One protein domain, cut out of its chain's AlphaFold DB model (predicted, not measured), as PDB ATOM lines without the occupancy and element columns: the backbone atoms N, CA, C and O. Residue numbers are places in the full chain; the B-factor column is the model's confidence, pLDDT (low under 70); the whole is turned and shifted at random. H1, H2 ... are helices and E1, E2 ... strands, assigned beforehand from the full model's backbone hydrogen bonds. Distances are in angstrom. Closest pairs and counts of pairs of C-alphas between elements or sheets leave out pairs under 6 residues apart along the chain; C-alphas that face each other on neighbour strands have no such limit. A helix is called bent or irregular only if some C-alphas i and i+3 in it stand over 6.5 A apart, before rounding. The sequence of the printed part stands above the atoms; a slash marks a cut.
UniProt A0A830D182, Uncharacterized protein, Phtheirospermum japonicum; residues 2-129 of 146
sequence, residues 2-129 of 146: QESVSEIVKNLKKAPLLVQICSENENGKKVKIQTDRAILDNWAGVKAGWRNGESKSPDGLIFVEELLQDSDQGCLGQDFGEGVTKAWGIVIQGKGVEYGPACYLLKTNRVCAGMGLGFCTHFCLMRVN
ATOM      1  N   GLN A   2     272.945 226.023 238.380       37.06
ATOM      2  CA  GLN A   2     273.842 225.531 237.309       37.06
ATOM      3  C   GLN A   2     274.391 224.108 237.534       37.06
ATOM      4  O   GLN A   2     274.505 223.348 236.577       37.06
ATOM      5  N   GLU A   3     274.675 223.715 238.778       44.19
ATOM      6  CA  GLU A   3     275.211 222.375 239.072       44.19
ATOM      7  C   GLU A   3     274.202 221.257 238.759       44.19
ATOM      8  O   GLU A   3     274.563 220.247 238.152       44.19
ATOM      9  N   SER A   4     272.916 221.500 239.032       53.94
ATOM     10  CA  SER A   4     271.821 220.538 238.848       53.94
ATOM     11  C   SER A   4     271.630 220.118 237.387       53.94
ATOM     12  O   SER A   4     271.350 218.958 237.102       53.94
ATOM     13  N   VAL A   5     271.831 221.036 236.434       54.31
ATOM     14  CA  VAL A   5     271.687 220.740 234.996       54.31
ATOM     15  C   VAL A   5     272.784 219.785 234.523       54.31
ATOM     16  O   VAL A   5     272.515 218.841 233.782       54.31
ATOM     17  N   SER A   6     274.020 219.991 234.983       54.28
ATOM     18  CA  SER A   6     275.155 219.149 234.594       54.28
ATOM     19  C   SER A   6     275.026 217.711 235.112       54.28
ATOM     20  O   SER A   6     275.409 216.766 234.420       54.28
ATOM     21  N   GLU A   7     274.435 217.532 236.296       59.09
ATOM     22  CA  GLU A   7     274.149 216.218 236.874       59.09
ATOM     23  C   GLU A   7     273.022 215.494 236.135       59.09
ATOM     24  O   GLU A   7     273.155 214.303 235.845       59.09
ATOM     25  N   ILE A   8     271.957 216.208 235.757       57.97
ATOM     26  CA  ILE A   8     270.866 215.651 234.943       57.97
ATOM     27  C   ILE A   8     271.425 215.151 233.608       57.97
ATOM     28  O   ILE A   8     271.243 213.985 233.261       57.97
ATOM     29  N   VAL A   9     272.201 215.985 232.903       59.59
ATOM     30  CA  VAL A   9     272.782 215.641 231.593       59.59
ATOM     31  C   VAL A   9     273.757 214.461 231.683       59.59
ATOM     32  O   VAL A   9     273.766 213.603 230.799       59.59
ATOM     33  N   LYS A  10     274.557 214.360 232.755       64.38
ATOM     34  CA  LYS A  10     275.426 213.189 232.989       64.38
ATOM     35  C   LYS A  10     274.620 211.905 233.189       64.38
ATOM     36  O   LYS A  10     275.048 210.847 232.723       64.38
ATOM     37  N   ASN A  11     273.472 211.993 233.860       61.53
ATOM     38  CA  ASN A  11     272.634 210.837 234.164       61.53
ATOM     39  C   ASN A  11     271.719 210.412 233.009       61.53
ATOM     40  O   ASN A  11     271.307 209.257 233.012       61.53
ATOM     41  N   LEU A  12     271.495 211.244 231.981       65.81
ATOM     42  CA  LEU A  12     270.725 210.863 230.778       65.81
ATOM     43  C   LEU A  12     271.235 209.572 230.112       65.81
ATOM     44  O   LEU A  12     270.455 208.812 229.553       65.81
ATOM     45  N   LYS A  13     272.533 209.257 230.237       64.75
ATOM     46  CA  LYS A  13     273.104 207.982 229.760       64.75
ATOM     47  C   LYS A  13     272.491 206.734 230.416       64.75
ATOM     48  O   LYS A  13     272.683 205.640 229.902       64.75
ATOM     49  N   LYS A  14     271.837 206.884 231.572       69.06
ATOM     50  CA  LYS A  14     271.228 205.806 232.362       69.06
ATOM     51  C   LYS A  14     269.707 205.731 232.187       69.06
ATOM     52  O   LYS A  14     269.061 205.031 232.963       69.06
ATOM     53  N   ALA A  15     269.144 206.460 231.222       73.25
ATOM     54  CA  ALA A  15     267.715 206.433 230.942       73.25
ATOM     55  C   ALA A  15     267.197 205.004 230.653       73.25
ATOM     56  O   ALA A  15     267.956 204.171 230.146       73.25
ATOM     57  N   PRO A  16     265.922 204.710 230.969       83.44
ATOM     58  CA  PRO A  16     264.927 205.620 231.552       83.44
ATOM     59  C   PRO A  16     265.220 205.959 233.028       83.44
ATOM     60  O   PRO A  16     265.793 205.152 233.763       83.44
ATOM     61  N   LEU A  17     264.879 207.179 233.455       86.25
ATOM     62  CA  LEU A  17     265.158 207.704 234.801       86.25
ATOM     63  C   LEU A  17     263.872 208.054 235.547       86.25
ATOM     64  O   LEU A  17     262.954 208.628 234.963       86.25
ATOM     65  N   LEU A  18     263.866 207.779 236.852       85.00
ATOM     66  CA  LEU A  18     262.864 208.261 237.795       85.00
ATOM     67  C   LEU A  18     263.548 209.112 238.866       85.00
ATOM     68  O   LEU A  18     264.433 208.642 239.583       85.00
ATOM     69  N   VAL A  19     263.113 210.361 238.990       85.75
ATOM     70  CA  VAL A  19     263.583 211.290 240.017       85.75
ATOM     71  C   VAL A  19     262.464 211.533 241.018       85.75
ATOM     72  O   VAL A  19     261.363 211.924 240.631       85.75
ATOM     73  N   GLN A  20     262.758 211.327 242.298       84.75
ATOM     74  CA  GLN A  20     261.865 211.597 243.421       84.75
ATOM     75  C   GLN A  20     262.369 212.815 244.196       84.75
ATOM     76  O   GLN A  20     263.548 212.897 244.553       84.75
ATOM     77  N   ILE A  21     261.468 213.758 244.454       85.00
ATOM     78  CA  ILE A  21     261.738 214.989 245.195       85.00
ATOM     79  C   ILE A  21     260.970 214.913 246.511       85.00
ATOM     80  O   ILE A  21     259.743 214.864 246.497       85.00
ATOM     81  N   CYS A  22     261.680 214.912 247.638       82.38
ATOM     82  CA  CYS A  22     261.088 214.830 248.975       82.38
ATOM     83  C   CYS A  22     261.613 215.957 249.871       82.38
ATOM     84  O   CYS A  22     262.823 216.163 249.981       82.38
ATOM     85  N   SER A  23     260.717 216.639 250.573       81.38
ATOM     86  CA  SER A  23     261.043 217.622 251.605       81.38
ATOM     87  C   SER A  23     261.316 216.900 252.922       81.38
ATOM     88  O   SER A  23     260.559 216.012 253.330       81.38
ATOM     89  N   GLU A  24     262.405 217.245 253.600       74.06
ATOM     90  CA  GLU A  24     262.719 216.714 254.928       74.06
ATOM     91  C   GLU A  24     262.003 217.582 255.979       74.06
ATOM     92  O   GLU A  24     262.273 218.778 256.106       74.06
ATOM     93  N   ASN A  25     261.024 217.004 256.685       61.19
ATOM     94  CA  ASN A  25     260.295 217.712 257.735       61.19
ATOM     95  C   ASN A  25     261.093 217.610 259.025       61.19
ATOM     96  O   ASN A  25     260.847 216.707 259.808       61.19
ATOM     97  N   GLU A  26     262.033 218.532 259.203       54.34
ATOM     98  CA  GLU A  26     262.467 219.036 260.506       54.34
ATOM     99  C   GLU A  26     263.311 220.303 260.271       54.34
ATOM    100  O   GLU A  26     264.465 220.274 259.859       54.34
ATOM    101  N   ASN A  27     262.678 221.457 260.490       53.06
ATOM    102  CA  ASN A  27     263.309 222.755 260.757       53.06
ATOM    103  C   ASN A  27     264.134 223.469 259.667       53.06
ATOM    104  O   ASN A  27     264.714 224.515 259.960       53.06
ATOM    105  N   GLY A  28     264.103 223.053 258.397       49.16
ATOM    106  CA  GLY A  28     264.518 223.965 257.325       49.16
ATOM    107  C   GLY A  28     264.785 223.340 255.965       49.16
ATOM    108  O   GLY A  28     265.742 222.595 255.818       49.16
ATOM    109  N   LYS A  29     263.976 223.731 254.966       57.94
ATOM    110  CA  LYS A  29     264.266 223.890 253.516       57.94
ATOM    111  C   LYS A  29     265.220 222.899 252.809       57.94
ATOM    112  O   LYS A  29     265.746 223.230 251.747       57.94
ATOM    113  N   LYS A  30     265.444 221.694 253.326       65.75
ATOM    114  CA  LYS A  30     266.322 220.705 252.699       65.75
ATOM    115  C   LYS A  30     265.486 219.796 251.803       65.75
ATOM    116  O   LYS A  30     264.618 219.059 252.266       65.75
ATOM    117  N   VAL A  31     265.732 219.903 250.501       71.31
ATOM    118  CA  VAL A  31     265.107 219.064 249.475       71.31
ATOM    119  C   VAL A  31     266.037 217.892 249.201       71.31
ATOM    120  O   VAL A  31     267.191 218.089 248.817       71.31
ATOM    121  N   LYS A  32     265.545 216.670 249.398       79.50
ATOM    122  CA  LYS A  32     266.239 215.445 249.010       79.50
ATOM    123  C   LYS A  32     265.809 215.076 247.593       79.50
ATOM    124  O   LYS A  32     264.625 214.866 247.341       79.50
ATOM    125  N   ILE A  33     266.780 215.004 246.686       78.75
ATOM    126  CA  ILE A  33     266.582 214.550 245.308       78.75
ATOM    127  C   ILE A  33     267.192 213.158 245.199       78.75
ATOM    128  O   ILE A  33     268.390 212.981 245.419       78.75
ATOM    129  N   GLN A  34     266.368 212.172 244.871       79.69
ATOM    130  CA  GLN A  34     266.801 210.805 244.616       79.69
ATOM    131  C   GLN A  34     266.596 210.500 243.134       79.69
ATOM    132  O   GLN A  34     265.506 210.706 242.613       79.69
ATOM    133  N   THR A  35     267.653 210.061 242.449       78.50
ATOM    134  CA  THR A  35     267.612 209.692 241.027       78.50
ATOM    135  C   THR A  35     267.938 208.219 240.894       78.50
ATOM    136  O   THR A  35     269.070 207.818 241.158       78.50
ATOM    137  N   ASP A  36     266.966 207.445 240.431       77.50
ATOM    138  CA  ASP A  36     267.101 206.012 240.215       77.50
ATOM    139  C   ASP A  36     266.854 205.677 238.741       77.50
ATOM    140  O   ASP A  36     266.185 206.410 238.003       77.50
ATOM    141  N   ARG A  37     267.404 204.545 238.290       77.94
ATOM    142  CA  ARG A  37     267.017 203.979 236.995       77.94
ATOM    143  C   ARG A  37     265.542 203.598 237.089       77.94
ATOM    144  O   ARG A  37     265.160 202.878 238.011       77.94
ATOM    145  N   ALA A  38     264.722 204.071 236.159       70.44
ATOM    146  CA  ALA A  38     263.314 203.715 236.149       70.44
ATOM    147  C   ALA A  38     263.180 202.225 235.808       70.44
ATOM    148  O   ALA A  38     263.491 201.797 234.696       70.44
ATOM    149  N   ILE A  39     262.742 201.427 236.782       67.69
ATOM    150  CA  ILE A  39     262.351 200.033 236.561       67.69
ATOM    151  C   ILE A  39     260.870 200.058 236.199       67.69
ATOM    152  O   ILE A  39     260.015 200.065 237.086       67.69
ATOM    153  N   LEU A  40     260.585 200.115 234.897       66.44
ATOM    154  CA  LEU A  40     259.222 200.165 234.357       66.44
ATOM    155  C   LEU A  40     258.349 199.014 234.910       66.44
ATOM    156  O   LEU A  40     257.199 199.242 235.273       66.44
ATOM    157  N   ASP A  41     258.933 197.828 235.119       67.06
ATOM    158  CA  ASP A  41     258.232 196.627 235.603       67.06
ATOM    159  C   ASP A  41     257.817 196.675 237.088       67.06
ATOM    160  O   ASP A  41     256.861 196.012 237.487       67.06
ATOM    161  N   ASN A  42     258.502 197.460 237.933       72.12
ATOM    162  CA  ASN A  42     258.238 197.508 239.382       72.12
ATOM    163  C   ASN A  42     257.412 198.735 239.810       72.12
ATOM    164  O   ASN A  42     257.202 198.978 241.001       72.12
ATOM    165  N   TRP A  43     256.919 199.526 238.856       77.50
ATOM    166  CA  TRP A  43     256.169 200.744 239.159       77.50
ATOM    167  C   TRP A  43     254.927 200.480 240.028       77.50
ATOM    168  O   TRP A  43     254.598 201.272 240.911       77.50
ATOM    169  N   ALA A  44     254.258 199.338 239.837       77.56
ATOM    170  CA  ALA A  44     253.107 198.940 240.648       77.56
ATOM    171  C   ALA A  44     253.465 198.705 242.128       77.56
ATOM    172  O   ALA A  44     252.733 199.163 243.007       77.56
ATOM    173  N   GLY A  45     254.595 198.047 242.409       79.19
ATOM    174  CA  GLY A  45     255.056 197.780 243.775       79.19
ATOM    175  C   GLY A  45     255.478 199.055 244.502       79.19
ATOM    176  O   GLY A  45     255.082 199.284 245.644       79.19
ATOM    177  N   VAL A  46     256.194 199.939 243.802       79.69
ATOM    178  CA  VAL A  46     256.590 201.253 244.333       79.69
ATOM    179  C   VAL A  46     255.358 202.093 244.697       79.69
ATOM    180  O   VAL A  46     255.287 202.639 245.798       79.69
ATOM    181  N   LYS A  47     254.343 202.125 243.822       76.88
ATOM    182  CA  LYS A  47     253.069 202.808 244.104       76.88
ATOM    183  C   LYS A  47     252.333 202.215 245.310       76.88
ATOM    184  O   LYS A  47     251.797 202.971 246.121       76.88
ATOM    185  N   ALA A  48     252.296 200.887 245.439       78.88
ATOM    186  CA  ALA A  48     251.637 200.221 246.562       78.88
ATOM    187  C   ALA A  48     252.291 200.581 247.906       78.88
ATOM    188  O   ALA A  48     251.578 200.940 248.843       78.88
ATOM    189  N   GLY A  49     253.627 200.596 247.972       81.88
ATOM    190  CA  GLY A  49     254.357 200.978 249.186       81.88
ATOM    191  C   GLY A  49     254.053 202.409 249.645       81.88
ATOM    192  O   GLY A  49     253.891 202.661 250.840       81.88
ATOM    193  N   TRP A  50     253.885 203.348 248.707       82.94
ATOM    194  CA  TRP A  50     253.472 204.717 249.038       82.94
ATOM    195  C   TRP A  50     252.020 204.803 249.521       82.94
ATOM    196  O   TRP A  50     251.741 205.530 250.472       82.94
ATOM    197  N   ARG A  51     251.090 204.064 248.897       78.00
ATOM    198  CA  ARG A  51     249.665 204.062 249.280       78.00
ATOM    199  C   ARG A  51     249.423 203.396 250.636       78.00
ATOM    200  O   ARG A  51     248.575 203.861 251.392       78.00
ATOM    201  N   ASN A  52     250.165 202.334 250.938       81.81
ATOM    202  CA  ASN A  52     250.057 201.584 252.191       81.81
ATOM    203  C   ASN A  52     250.782 202.267 253.365       81.81
ATOM    204  O   ASN A  52     250.658 201.815 254.499       81.81
ATOM    205  N   GLY A  53     251.545 203.337 253.110       79.62
ATOM    206  CA  GLY A  53     252.324 204.040 254.134       79.62
ATOM    207  C   GLY A  53     253.624 203.337 254.539       79.62
ATOM    208  O   GLY A  53     254.248 203.736 255.518       79.62
ATOM    209  N   GLU A  54     254.063 202.325 253.786       80.94
ATOM    210  CA  GLU A  54     255.340 201.621 253.996       80.94
ATOM    211  C   GLU A  54     256.544 202.519 253.671       80.94
ATOM    212  O   GLU A  54     257.660 202.296 254.140       80.94
ATOM    213  N   SER A  55     256.338 203.545 252.842       78.12
ATOM    214  CA  SER A  55     257.346 204.541 252.480       78.12
ATOM    215  C   SER A  55     256.720 205.922 252.304       78.12
ATOM    216  O   SER A  55     255.575 206.052 251.872       78.12
ATOM    217  N   LYS A  56     257.487 206.977 252.612       80.38
ATOM    218  CA  LYS A  56     257.044 208.367 252.431       80.38
ATOM    219  C   LYS A  56     256.807 208.651 250.944       80.38
ATOM    220  O   LYS A  56     257.702 208.429 250.132       80.38
ATOM    221  N   SER A  57     255.628 209.175 250.607       79.88
ATOM    222  CA  SER A  57     255.333 209.615 249.244       79.88
ATOM    223  C   SER A  57     256.138 210.869 248.875       79.88
ATOM    224  O   SER A  57     256.330 211.746 249.726       79.88
ATOM    225  N   PRO A  58     256.628 210.963 247.629       85.56
ATOM    226  CA  PRO A  58     257.381 212.123 247.174       85.56
ATOM    227  C   PRO A  58     256.481 213.350 246.974       85.56
ATOM    228  O   PRO A  58     255.295 213.233 246.671       85.56
ATOM    229  N   ASP A  59     257.072 214.537 247.108       85.06
ATOM    230  CA  ASP A  59     256.425 215.821 246.811       85.06
ATOM    231  C   ASP A  59     256.423 216.123 245.306       85.06
ATOM    232  O   ASP A  59     255.586 216.880 244.818       85.06
ATOM    233  N   GLY A  60     257.351 215.524 244.557       86.31
ATOM    234  CA  GLY A  60     257.407 215.635 243.105       86.31
ATOM    235  C   GLY A  60     258.110 214.455 242.449       86.31
ATOM    236  O   GLY A  60     258.981 213.815 243.042       86.31
ATOM    237  N   LEU A  61     257.720 214.182 241.210       86.81
ATOM    238  CA  LEU A  61     258.252 213.115 240.375       86.81
ATOM    239  C   LEU A  61     258.668 213.679 239.016       86.81
ATOM    240  O   LEU A  61     257.942 214.479 238.428       86.81
ATOM    241  N   ILE A  62     259.822 213.242 238.514       88.12
ATOM    242  CA  ILE A  62     260.270 213.511 237.143       88.12
ATOM    243  C   ILE A  62     260.624 212.181 236.496       88.12
ATOM    244  O   ILE A  62     261.473 211.446 237.001       88.12
ATOM    245  N   PHE A  63     259.997 211.894 235.368       88.44
ATOM    246  CA  PHE A  63     260.303 210.746 234.534       88.44
ATOM    247  C   PHE A  63     260.969 211.210 233.243       88.44
ATOM    248  O   PHE A  63     260.559 212.218 232.668       88.44
ATOM    249  N   VAL A  64     262.003 210.494 232.806       88.56
ATOM    250  CA  VAL A  64     262.748 210.801 231.579       88.56
ATOM    251  C   VAL A  64     262.972 209.526 230.782       88.56
ATOM    252  O   VAL A  64     263.557 208.575 231.305       88.56
ATOM    253  N   GLU A  65     262.603 209.535 229.505       87.56
ATOM    254  CA  GLU A  65     262.929 208.460 228.565       87.56
ATOM    255  C   GLU A  65     263.443 208.986 227.226       87.56
ATOM    256  O   GLU A  65     263.202 210.135 226.856       87.56
ATOM    257  N   GLU A  66     264.213 208.158 226.523       87.12
ATOM    258  CA  GLU A  66     264.662 208.448 225.160       87.12
ATOM    259  C   GLU A  66     263.521 208.129 224.193       87.12
ATOM    260  O   GLU A  66     262.954 207.040 224.245       87.12
ATOM    261  N   LEU A  67     263.186 209.073 223.317       83.56
ATOM    262  CA  LEU A  67     262.165 208.876 222.291       83.56
ATOM    263  C   LEU A  67     262.822 208.226 221.072       83.56
ATOM    264  O   LEU A  67     263.846 208.726 220.592       83.56
ATOM    265  N   LEU A  68     262.235 207.136 220.564       69.12
ATOM    266  CA  LEU A  68     262.671 206.523 219.310       69.12
ATOM    267  C   LEU A  68     262.579 207.561 218.188       69.12
ATOM    268  O   LEU A  68     261.560 208.225 218.011       69.12
ATOM    269  N   GLN A  69     263.669 207.718 217.445       59.41
ATOM    270  CA  GLN A  69     263.698 208.552 216.254       59.41
ATOM    271  C   GLN A  69     263.494 207.614 215.065       59.41
ATOM    272  O   GLN A  69     264.444 206.980 214.612       59.41
ATOM    273  N   ASP A  70     262.246 207.478 214.607       45.59
ATOM    274  CA  ASP A  70     261.940 206.841 213.323       45.59
ATOM    275  C   ASP A  70     262.503 207.727 212.212       45.59
ATOM    276  O   ASP A  70     261.872 208.653 211.701       45.59
ATOM    277  N   SER A  71     263.754 207.474 211.875       42.53
ATOM    278  CA  SER A  71     264.361 207.987 210.664       42.53
ATOM    279  C   SER A  71     265.372 206.963 210.195       42.53
ATOM    280  O   SER A  71     266.416 206.782 210.822       42.53
ATOM    281  N   ASP A  72     265.024 206.310 209.088       40.34
ATOM    282  CA  ASP A  72     265.958 205.826 208.079       40.34
ATOM    283  C   ASP A  72     267.221 206.702 208.055       40.34
ATOM    284  O   ASP A  72     267.249 207.775 207.457       40.34
ATOM    285  N   GLN A  73     268.290 206.231 208.689       43.53
ATOM    286  CA  GLN A  73     269.646 206.499 208.221       43.53
ATOM    287  C   GLN A  73     270.129 205.249 207.490       43.53
ATOM    288  O   GLN A  73     271.088 204.580 207.866       43.53
ATOM    289  N   GLY A  74     269.422 204.928 206.405       39.41
ATOM    290  CA  GLY A  74     270.124 204.463 205.224       39.41
ATOM    291  C   GLY A  74     271.057 205.590 204.783       39.41
ATOM    292  O   GLY A  74     270.602 206.720 204.628       39.41
ATOM    293  N   CYS A  75     272.331 205.242 204.585       34.09
ATOM    294  CA  CYS A  75     273.432 206.095 204.123       34.09
ATOM    295  C   CYS A  75     274.070 206.976 205.216       34.09
ATOM    296  O   CYS A  75     273.373 207.700 205.901       34.09
ATOM    297  N   LEU A  76     275.384 207.058 205.418       36.97
ATOM    298  CA  LEU A  76     276.576 206.492 204.790       36.97
ATOM    299  C   LEU A  76     277.750 206.888 205.706       36.97
ATOM    300  O   LEU A  76     277.803 208.023 206.157       36.97
ATOM    301  N   GLY A  77     278.743 206.011 205.850       34.97
ATOM    302  CA  GLY A  77     280.131 206.464 205.956       34.97
ATOM    303  C   GLY A  77     280.651 206.834 207.344       34.97
ATOM    304  O   GLY A  77     280.152 207.702 208.046       34.97
ATOM    305  N   GLN A  78     281.762 206.189 207.687       44.34
ATOM    306  CA  GLN A  78     282.812 206.802 208.485       44.34
ATOM    307  C   GLN A  78     283.081 208.207 207.936       44.34
ATOM    308  O   GLN A  78     283.522 208.304 206.802       44.34
ATOM    309  N   ASP A  79     282.838 209.259 208.713       37.41
ATOM    310  CA  ASP A  79     283.644 210.472 208.630       37.41
ATOM    311  C   ASP A  79     283.498 211.320 209.897       37.41
ATOM    312  O   ASP A  79     282.448 211.434 210.532       37.41
ATOM    313  N   PHE A  80     284.632 211.861 210.317       41.50
ATOM    314  CA  PHE A  80     284.808 212.661 211.514       41.50
ATOM    315  C   PHE A  80     283.912 213.911 211.480       41.50
ATOM    316  O   PHE A  80     284.238 214.874 210.794       41.50
ATOM    317  N   GLY A  81     282.841 213.956 212.281       44.56
ATOM    318  CA  GLY A  81     282.197 215.237 212.613       44.56
ATOM    319  C   GLY A  81     280.699 215.236 212.899       44.56
ATOM    320  O   GLY A  81     280.212 216.232 213.433       44.56
ATOM    321  N   GLU A  82     279.958 214.169 212.600       47.72
ATOM    322  CA  GLU A  82     278.502 214.213 212.756       47.72
ATOM    323  C   GLU A  82     278.079 213.919 214.207       47.72
ATOM    324  O   GLU A  82     278.327 212.852 214.770       47.72
ATOM    325  N   GLY A  83     277.526 214.939 214.868       56.66
ATOM    326  CA  GLY A  83     277.175 214.891 216.283       56.66
ATOM    327  C   GLY A  83     276.041 213.912 216.594       56.66
ATOM    328  O   GLY A  83     275.095 213.756 215.825       56.66
ATOM    329  N   VAL A  84     276.089 213.280 217.771       66.56
ATOM    330  CA  VAL A  84     275.027 212.365 218.220       66.56
ATOM    331  C   VAL A  84     273.822 213.189 218.668       66.56
ATOM    332  O   VAL A  84     273.879 213.855 219.708       66.56
ATOM    333  N   THR A  85     272.731 213.136 217.902       80.25
ATOM    334  CA  THR A  85     271.458 213.786 218.242       80.25
ATOM    335  C   THR A  85     270.497 212.785 218.876       80.25
ATOM    336  O   THR A  85     270.235 211.732 218.313       80.25
ATOM    337  N   LYS A  86     269.951 213.124 220.046       83.56
ATOM    338  CA  LYS A  86     268.949 212.334 220.779       83.56
ATOM    339  C   LYS A  86     267.747 213.199 221.135       83.56
ATOM    340  O   LYS A  86     267.901 214.399 221.387       83.56
ATOM    341  N   ALA A  87     266.570 212.587 221.163       86.62
ATOM    342  CA  ALA A  87     265.336 213.193 221.645       86.62
ATOM    343  C   ALA A  87     264.880 212.471 222.914       86.62
ATOM    344  O   ALA A  87     265.034 211.260 223.033       86.62
ATOM    345  N   TRP A  88     264.335 213.220 223.864       87.94
ATOM    346  CA  TRP A  88     263.954 212.728 225.179       87.94
ATOM    347  C   TRP A  88     262.586 213.278 225.566       87.94
ATOM    348  O   TRP A  88     262.331 214.477 225.416       87.94
ATOM    349  N   GLY A  89     261.734 212.413 226.100       89.44
ATOM    350  CA  GLY A  89     260.462 212.772 226.705       89.44
ATOM    351  C   GLY A  89     260.637 212.945 228.208       89.44
ATOM    352  O   GLY A  89     261.274 212.119 228.859       89.44
ATOM    353  N   ILE A  90     260.096 214.031 228.757       90.12
ATOM    354  CA  ILE A  90     260.143 214.338 230.189       90.12
ATOM    355  C   ILE A  90     258.724 214.594 230.689       90.12
ATOM    356  O   ILE A  90     258.042 215.477 230.166       90.12
ATOM    357  N   VAL A  91     258.311 213.880 231.738       88.62
ATOM    358  CA  VAL A  91     257.027 214.088 232.424       88.62
ATOM    359  C   VAL A  91     257.261 214.444 233.882       88.62
ATOM    360  O   VAL A  91     258.024 213.779 234.580       88.62
ATOM    361  N   ILE A  92     256.608 215.511 234.339       88.19
ATOM    362  CA  ILE A  92     256.752 216.056 235.692       88.19
ATOM    363  C   ILE A  92     255.396 216.056 236.399       88.19
ATOM    364  O   ILE A  92     254.405 216.527 235.838       88.19
ATOM    365  N   GLN A  93     255.369 215.577 237.646       86.19
ATOM    366  CA  GLN A  93     254.206 215.592 238.540       86.19
ATOM    367  C   GLN A  93     254.584 216.206 239.893       86.19
ATOM    368  O   GLN A  93     255.688 215.986 240.386       86.19
ATOM    369  N   GLY A  94     253.668 216.957 240.505       82.69
ATOM    370  CA  GLY A  94     253.854 217.567 241.825       82.69
ATOM    371  C   GLY A  94     252.639 217.350 242.720       82.69
ATOM    372  O   GLY A  94     251.510 217.345 242.233       82.69
ATOM    373  N   LYS A  95     252.876 217.162 244.020       76.88
ATOM    374  CA  LYS A  95     251.842 216.932 245.036       76.88
ATOM    375  C   LYS A  95     250.973 218.170 245.225       76.88
ATOM    376  O   LYS A  95     251.506 219.259 245.426       76.88
ATOM    377  N   GLY A  96     249.651 217.989 245.208       65.81
ATOM    378  CA  GLY A  96     248.687 219.062 245.481       65.81
ATOM    379  C   GLY A  96     248.631 220.144 244.400       65.81
ATOM    380  O   GLY A  96     248.146 221.245 244.651       65.81
ATOM    381  N   VAL A  97     249.157 219.862 243.208       61.91
ATOM    382  CA  VAL A  97     249.063 220.769 242.066       61.91
ATOM    383  C   VAL A  97     247.738 220.477 241.368       61.91
ATOM    384  O   VAL A  97     247.571 219.394 240.834       61.91
ATOM    385  N   GLU A  98     246.799 221.427 241.339       60.97
ATOM    386  CA  GLU A  98     245.496 221.251 240.654       60.97
ATOM    387  C   GLU A  98     245.624 221.048 239.131       60.97
ATOM    388  O   GLU A  98     244.681 220.649 238.449       60.97
ATOM    389  N   TYR A  99     246.808 221.323 238.589       63.12
ATOM    390  CA  TYR A  99     247.147 221.151 237.187       63.12
ATOM    391  C   TYR A  99     247.782 219.772 236.967       63.12
ATOM    392  O   TYR A  99     248.702 219.385 237.685       63.12
ATOM    393  N   GLY A 100     247.302 219.048 235.952       72.00
ATOM    394  CA  GLY A 100     247.839 217.747 235.544       72.00
ATOM    395  C   GLY A 100     249.330 217.772 235.151       72.00
ATOM    396  O   GLY A 100     249.973 218.826 235.168       72.00
ATOM    397  N   PRO A 101     249.905 216.611 234.791       83.69
ATOM    398  CA  PRO A 101     251.326 216.467 234.494       83.69
ATOM    399  C   PRO A 101     251.806 217.461 233.432       83.69
ATOM    400  O   PRO A 101     251.106 217.761 232.464       83.69
ATOM    401  N   ALA A 102     253.036 217.951 233.598       87.88
ATOM    402  CA  ALA A 102     253.690 218.804 232.614       87.88
ATOM    403  C   ALA A 102     254.662 217.984 231.758       87.88
ATOM    404  O   ALA A 102     255.558 217.325 232.289       87.88
ATOM    405  N   CYS A 103     254.507 218.078 230.438       88.12
ATOM    406  CA  CYS A 103     255.299 217.338 229.461       88.12
ATOM    407  C   CYS A 103     256.309 218.254 228.758       88.12
ATOM    408  O   CYS A 103     255.983 219.374 228.346       88.12
ATOM    409  N   TYR A 104     257.534 217.764 228.579       89.94
ATOM    410  CA  TYR A 104     258.591 218.458 227.851       89.94
ATOM    411  C   TYR A 104     259.307 217.524 226.879       89.94
ATOM    412  O   TYR A 104     259.534 216.351 227.168       89.94
ATOM    413  N   LEU A 105     259.711 218.087 225.744       88.06
ATOM    414  CA  LEU A 105     260.617 217.478 224.785       88.06
ATOM    415  C   LEU A 105     262.004 218.089 224.974       88.06
ATOM    416  O   LEU A 105     262.180 219.303 224.839       88.06
ATOM    417  N   LEU A 106     262.992 217.251 225.262       88.25
ATOM    418  CA  LEU A 106     264.395 217.637 225.312       88.25
ATOM    419  C   LEU A 106     265.102 217.053 224.090       88.25
ATOM    420  O   LEU A 106     265.140 215.844 223.899       88.25
ATOM    421  N   LYS A 107     265.702 217.903 223.263       86.81
ATOM    422  CA  LYS A 107     266.613 217.484 222.191       86.81
ATOM    423  C   LYS A 107     268.038 217.764 222.636       86.81
ATOM    424  O   LYS A 107     268.333 218.890 223.027       86.81
ATOM    425  N   THR A 108     268.923 216.779 222.557       83.44
ATOM    426  CA  THR A 108     270.354 216.940 222.851       83.44
ATOM    427  C   THR A 108     271.177 216.613 221.617       83.44
ATOM    428  O   THR A 108     270.940 215.578 221.002       83.44
ATOM    429  N   ASN A 109     272.160 217.442 221.280       81.44
ATOM    430  CA  ASN A 109     273.138 217.172 220.231       81.44
ATOM    431  C   ASN A 109     274.542 217.261 220.833       81.44
ATOM    432  O   ASN A 109     274.900 218.277 221.434       81.44
ATOM    433  N   ARG A 110     275.325 216.190 220.702       77.31
ATOM    434  CA  ARG A 110     276.708 216.144 221.168       77.31
ATOM    435  C   ARG A 110     277.661 216.266 219.988       77.31
ATOM    436  O   ARG A 110     277.781 215.331 219.203       77.31
ATOM    437  N   VAL A 111     278.394 217.373 219.940       72.88
ATOM    438  CA  VAL A 111     279.384 217.668 218.899       72.88
ATOM    439  C   VAL A 111     280.793 217.499 219.477       72.88
ATOM    440  O   VAL A 111     281.069 217.897 220.614       72.88
ATOM    441  N   CYS A 112     281.684 216.866 218.711       68.81
ATOM    442  CA  CYS A 112     283.102 216.758 219.053       68.81
ATOM    443  C   CYS A 112     283.831 218.008 218.553       68.81
ATOM    444  O   CYS A 112     283.829 218.278 217.354       68.81
ATOM    445  N   ALA A 113     284.464 218.761 219.450       60.88
ATOM    446  CA  ALA A 113     285.189 219.973 219.085       60.88
ATOM    447  C   ALA A 113     286.611 219.650 218.582       60.88
ATOM    448  O   ALA A 113     287.581 220.206 219.072       60.88
ATOM    449  N   GLY A 114     286.774 218.728 217.629       60.59
ATOM    450  CA  GLY A 114     288.087 218.413 217.042       60.59
ATOM    451  C   GLY A 114     289.193 218.027 218.048       60.59
ATOM    452  O   GLY A 114     288.937 217.690 219.204       60.59
ATOM    453  N   MET A 115     290.450 218.020 217.580       54.56
ATOM    454  CA  MET A 115     291.632 217.536 218.316       54.56
ATOM    455  C   MET A 115     291.833 218.237 219.677       54.56
ATOM    456  O   MET A 115     292.411 219.316 219.755       54.56
ATOM    457  N   GLY A 116     291.407 217.583 220.762       58.69
ATOM    458  CA  GLY A 116     291.804 217.909 222.139       58.69
ATOM    459  C   GLY A 116     290.900 218.868 222.927       58.69
ATOM    460  O   GLY A 116     291.136 219.038 224.119       58.69
ATOM    461  N   LEU A 117     289.849 219.448 222.333       62.22
ATOM    462  CA  LEU A 117     288.976 220.437 223.006       62.22
ATOM    463  C   LEU A 117     287.744 219.826 223.703       62.22
ATOM    464  O   LEU A 117     286.920 220.541 224.273       62.22
ATOM    465  N   GLY A 118     287.625 218.497 223.706       66.44
ATOM    466  CA  GLY A 118     286.543 217.789 224.387       66.44
ATOM    467  C   GLY A 118     285.222 217.790 223.613       66.44
ATOM    468  O   GLY A 118     285.184 217.879 222.387       66.44
ATOM    469  N   PHE A 119     284.117 217.615 224.339       69.69
ATOM    470  CA  PHE A 119     282.779 217.499 223.762       69.69
ATOM    471  C   PHE A 119     281.889 218.637 224.247       69.69
ATOM    472  O   PHE A 119     281.817 218.889 225.451       69.69
ATOM    473  N   CYS A 120     281.144 219.241 223.325       72.06
ATOM    474  CA  CYS A 120     280.078 220.180 223.648       72.06
ATOM    475  C   CYS A 120     278.726 219.486 223.466       72.06
ATOM    476  O   CYS A 120     278.493 218.808 222.465       72.06
ATOM    477  N   THR A 121     277.827 219.660 224.433       74.62
ATOM    478  CA  THR A 121     276.442 219.184 224.327       74.62
ATOM    479  C   THR A 121     275.523 220.390 224.220       74.62
ATOM    480  O   THR A 121     275.363 221.137 225.184       74.62
ATOM    481  N   HIS A 122     274.907 220.562 223.057       82.19
ATOM    482  CA  HIS A 122     273.808 221.498 222.859       82.19
ATOM    483  C   HIS A 122     272.504 220.837 223.290       82.19
ATOM    484  O   HIS A 122     272.307 219.639 223.070       82.19
ATOM    485  N   PHE A 123     271.599 221.612 223.878       83.50
ATOM    486  CA  PHE A 123     270.272 221.126 224.220       83.50
ATOM    487  C   PHE A 123     269.195 222.167 223.928       83.50
ATOM    488  O   PHE A 123     269.441 223.370 223.998       83.50
ATOM    489  N   CYS A 124     267.997 221.689 223.611       84.12
ATOM    490  CA  CYS A 124     266.791 222.497 223.487       84.12
ATOM    491  C   CYS A 124     265.673 221.808 224.266       84.12
ATOM    492  O   CYS A 124     265.442 220.615 224.071       84.12
ATOM    493  N   LEU A 125     265.011 222.551 225.150       87.12
ATOM    494  CA  LEU A 125     263.892 222.073 225.953       87.12
ATOM    495  C   LEU A 125     262.635 222.834 225.537       87.12
ATOM    496  O   LEU A 125     262.622 224.065 225.567       87.12
ATOM    497  N   MET A 126     261.582 222.111 225.179       87.38
ATOM    498  CA  MET A 126     260.305 222.690 224.771       87.38
ATOM    499  C   MET A 126     259.168 222.055 225.556       87.38
ATOM    500  O   MET A 126     259.133 220.838 225.723       87.38
ATOM    501  N   ARG A 127     258.223 222.869 226.027       88.31
ATOM    502  CA  ARG A 127     256.987 222.363 226.625       88.31
ATOM    503  C   ARG A 127     256.065 221.864 225.516       88.31
ATOM    504  O   ARG A 127     255.886 222.555 224.515       88.31
ATOM    505  N   VAL A 128     255.476 220.692 225.712       87.38
ATOM    506  CA  VAL A 128     254.522 220.081 224.779       87.38
ATOM    507  C   VAL A 128     253.235 219.723 225.515       87.38
ATOM    508  O   VAL A 128     253.237 219.563 226.734       87.38
ATOM    509  N   ASN A 129     252.126 219.610 224.783       82.44
ATOM    510  CA  ASN A 129     250.841 219.248 225.387       82.44
ATOM    511  C   ASN A 129     250.785 217.760 225.767       82.44
ATOM    512  O   ASN A 129     250.175 217.413 226.769       82.44
TER     513      ASN A 129
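Overview. This is residues 2 to 129 of the 146 residues of an uncharacterized protein of Phtheirospermum japonicum (UniProt A0A830D182). One twisted sheet of six strands, curled like part of a barrel but open, wraps round residues 8 to 14 of H1, while residues 2 to 7 of H1 stick out. H2 lies off the sheet, and residues 70 to 79 of a long loop stick out. The 128 printed residues run H1 E1 E2 H2 E3 E4 E5 E6, class mixed; the sheet's order is E2 E1 E3 E4 E5 E6, antiparallel throughout. The whole is loose, radius of gyration of the C-alphas 18.3 A, spanning 56 by 32 by 26 A.

Along the chain. Find C-alpha 2 at (273.842, 225.531, 237.309); from there H1, residues 2 to 14, runs 20.5 A, only just irregular, with C-alphas 10 and 13 6.6 A apart. Next come E1, residues 17 to 23, 19.9 A, and E2, residues 31 to 37, 19.7 A. H2, residues 40 to 51, 18.1 A, is irregular: C-alphas 41 and 44 are 7.6 A apart. Then read E3, residues 60 to 67, 22.4 A; E4, residues 84 to 94, 32.1 A; E5, residues 102 to 112, 32.5 A; and E6, residues 119 to 128, 28.4 A, ending at C-alpha 128 (254.522, 220.081, 224.779).

Arrangement. E3 to E6 form a meander, each strand the antiparallel neighbour of the one before; see N 63 and O 91, 2.8 A, N 88 and O 106, 2.7 A, and N 107 and O 124, 2.8 A. Beyond E3, look at N 19 and O 62, 2.8 A, for E1, then N 20 and O 34, 2.8 A, for the edge strand E2. E2, H2 and E3 make a split strand-helix-strand unit, E1 between its same-way strands, its crossover right-handed. H1 is on one face, two layers; C-alphas 14 and 37, its closest to E2, are 6.5 A apart. O i to N i+4 pairs are within hydrogen-bond range for 6 of 9 in H1 and 6 of 8 in H2.

Size, cuts and confidence. C-alphas 27 and 75, the farthest apart, are 59.9 A apart. The printed part has no cut; its long link is E3 to E4. Mean pLDDT of the printed part is 71.6, with residues 2 to 14 and 68 to 84 among those under 70.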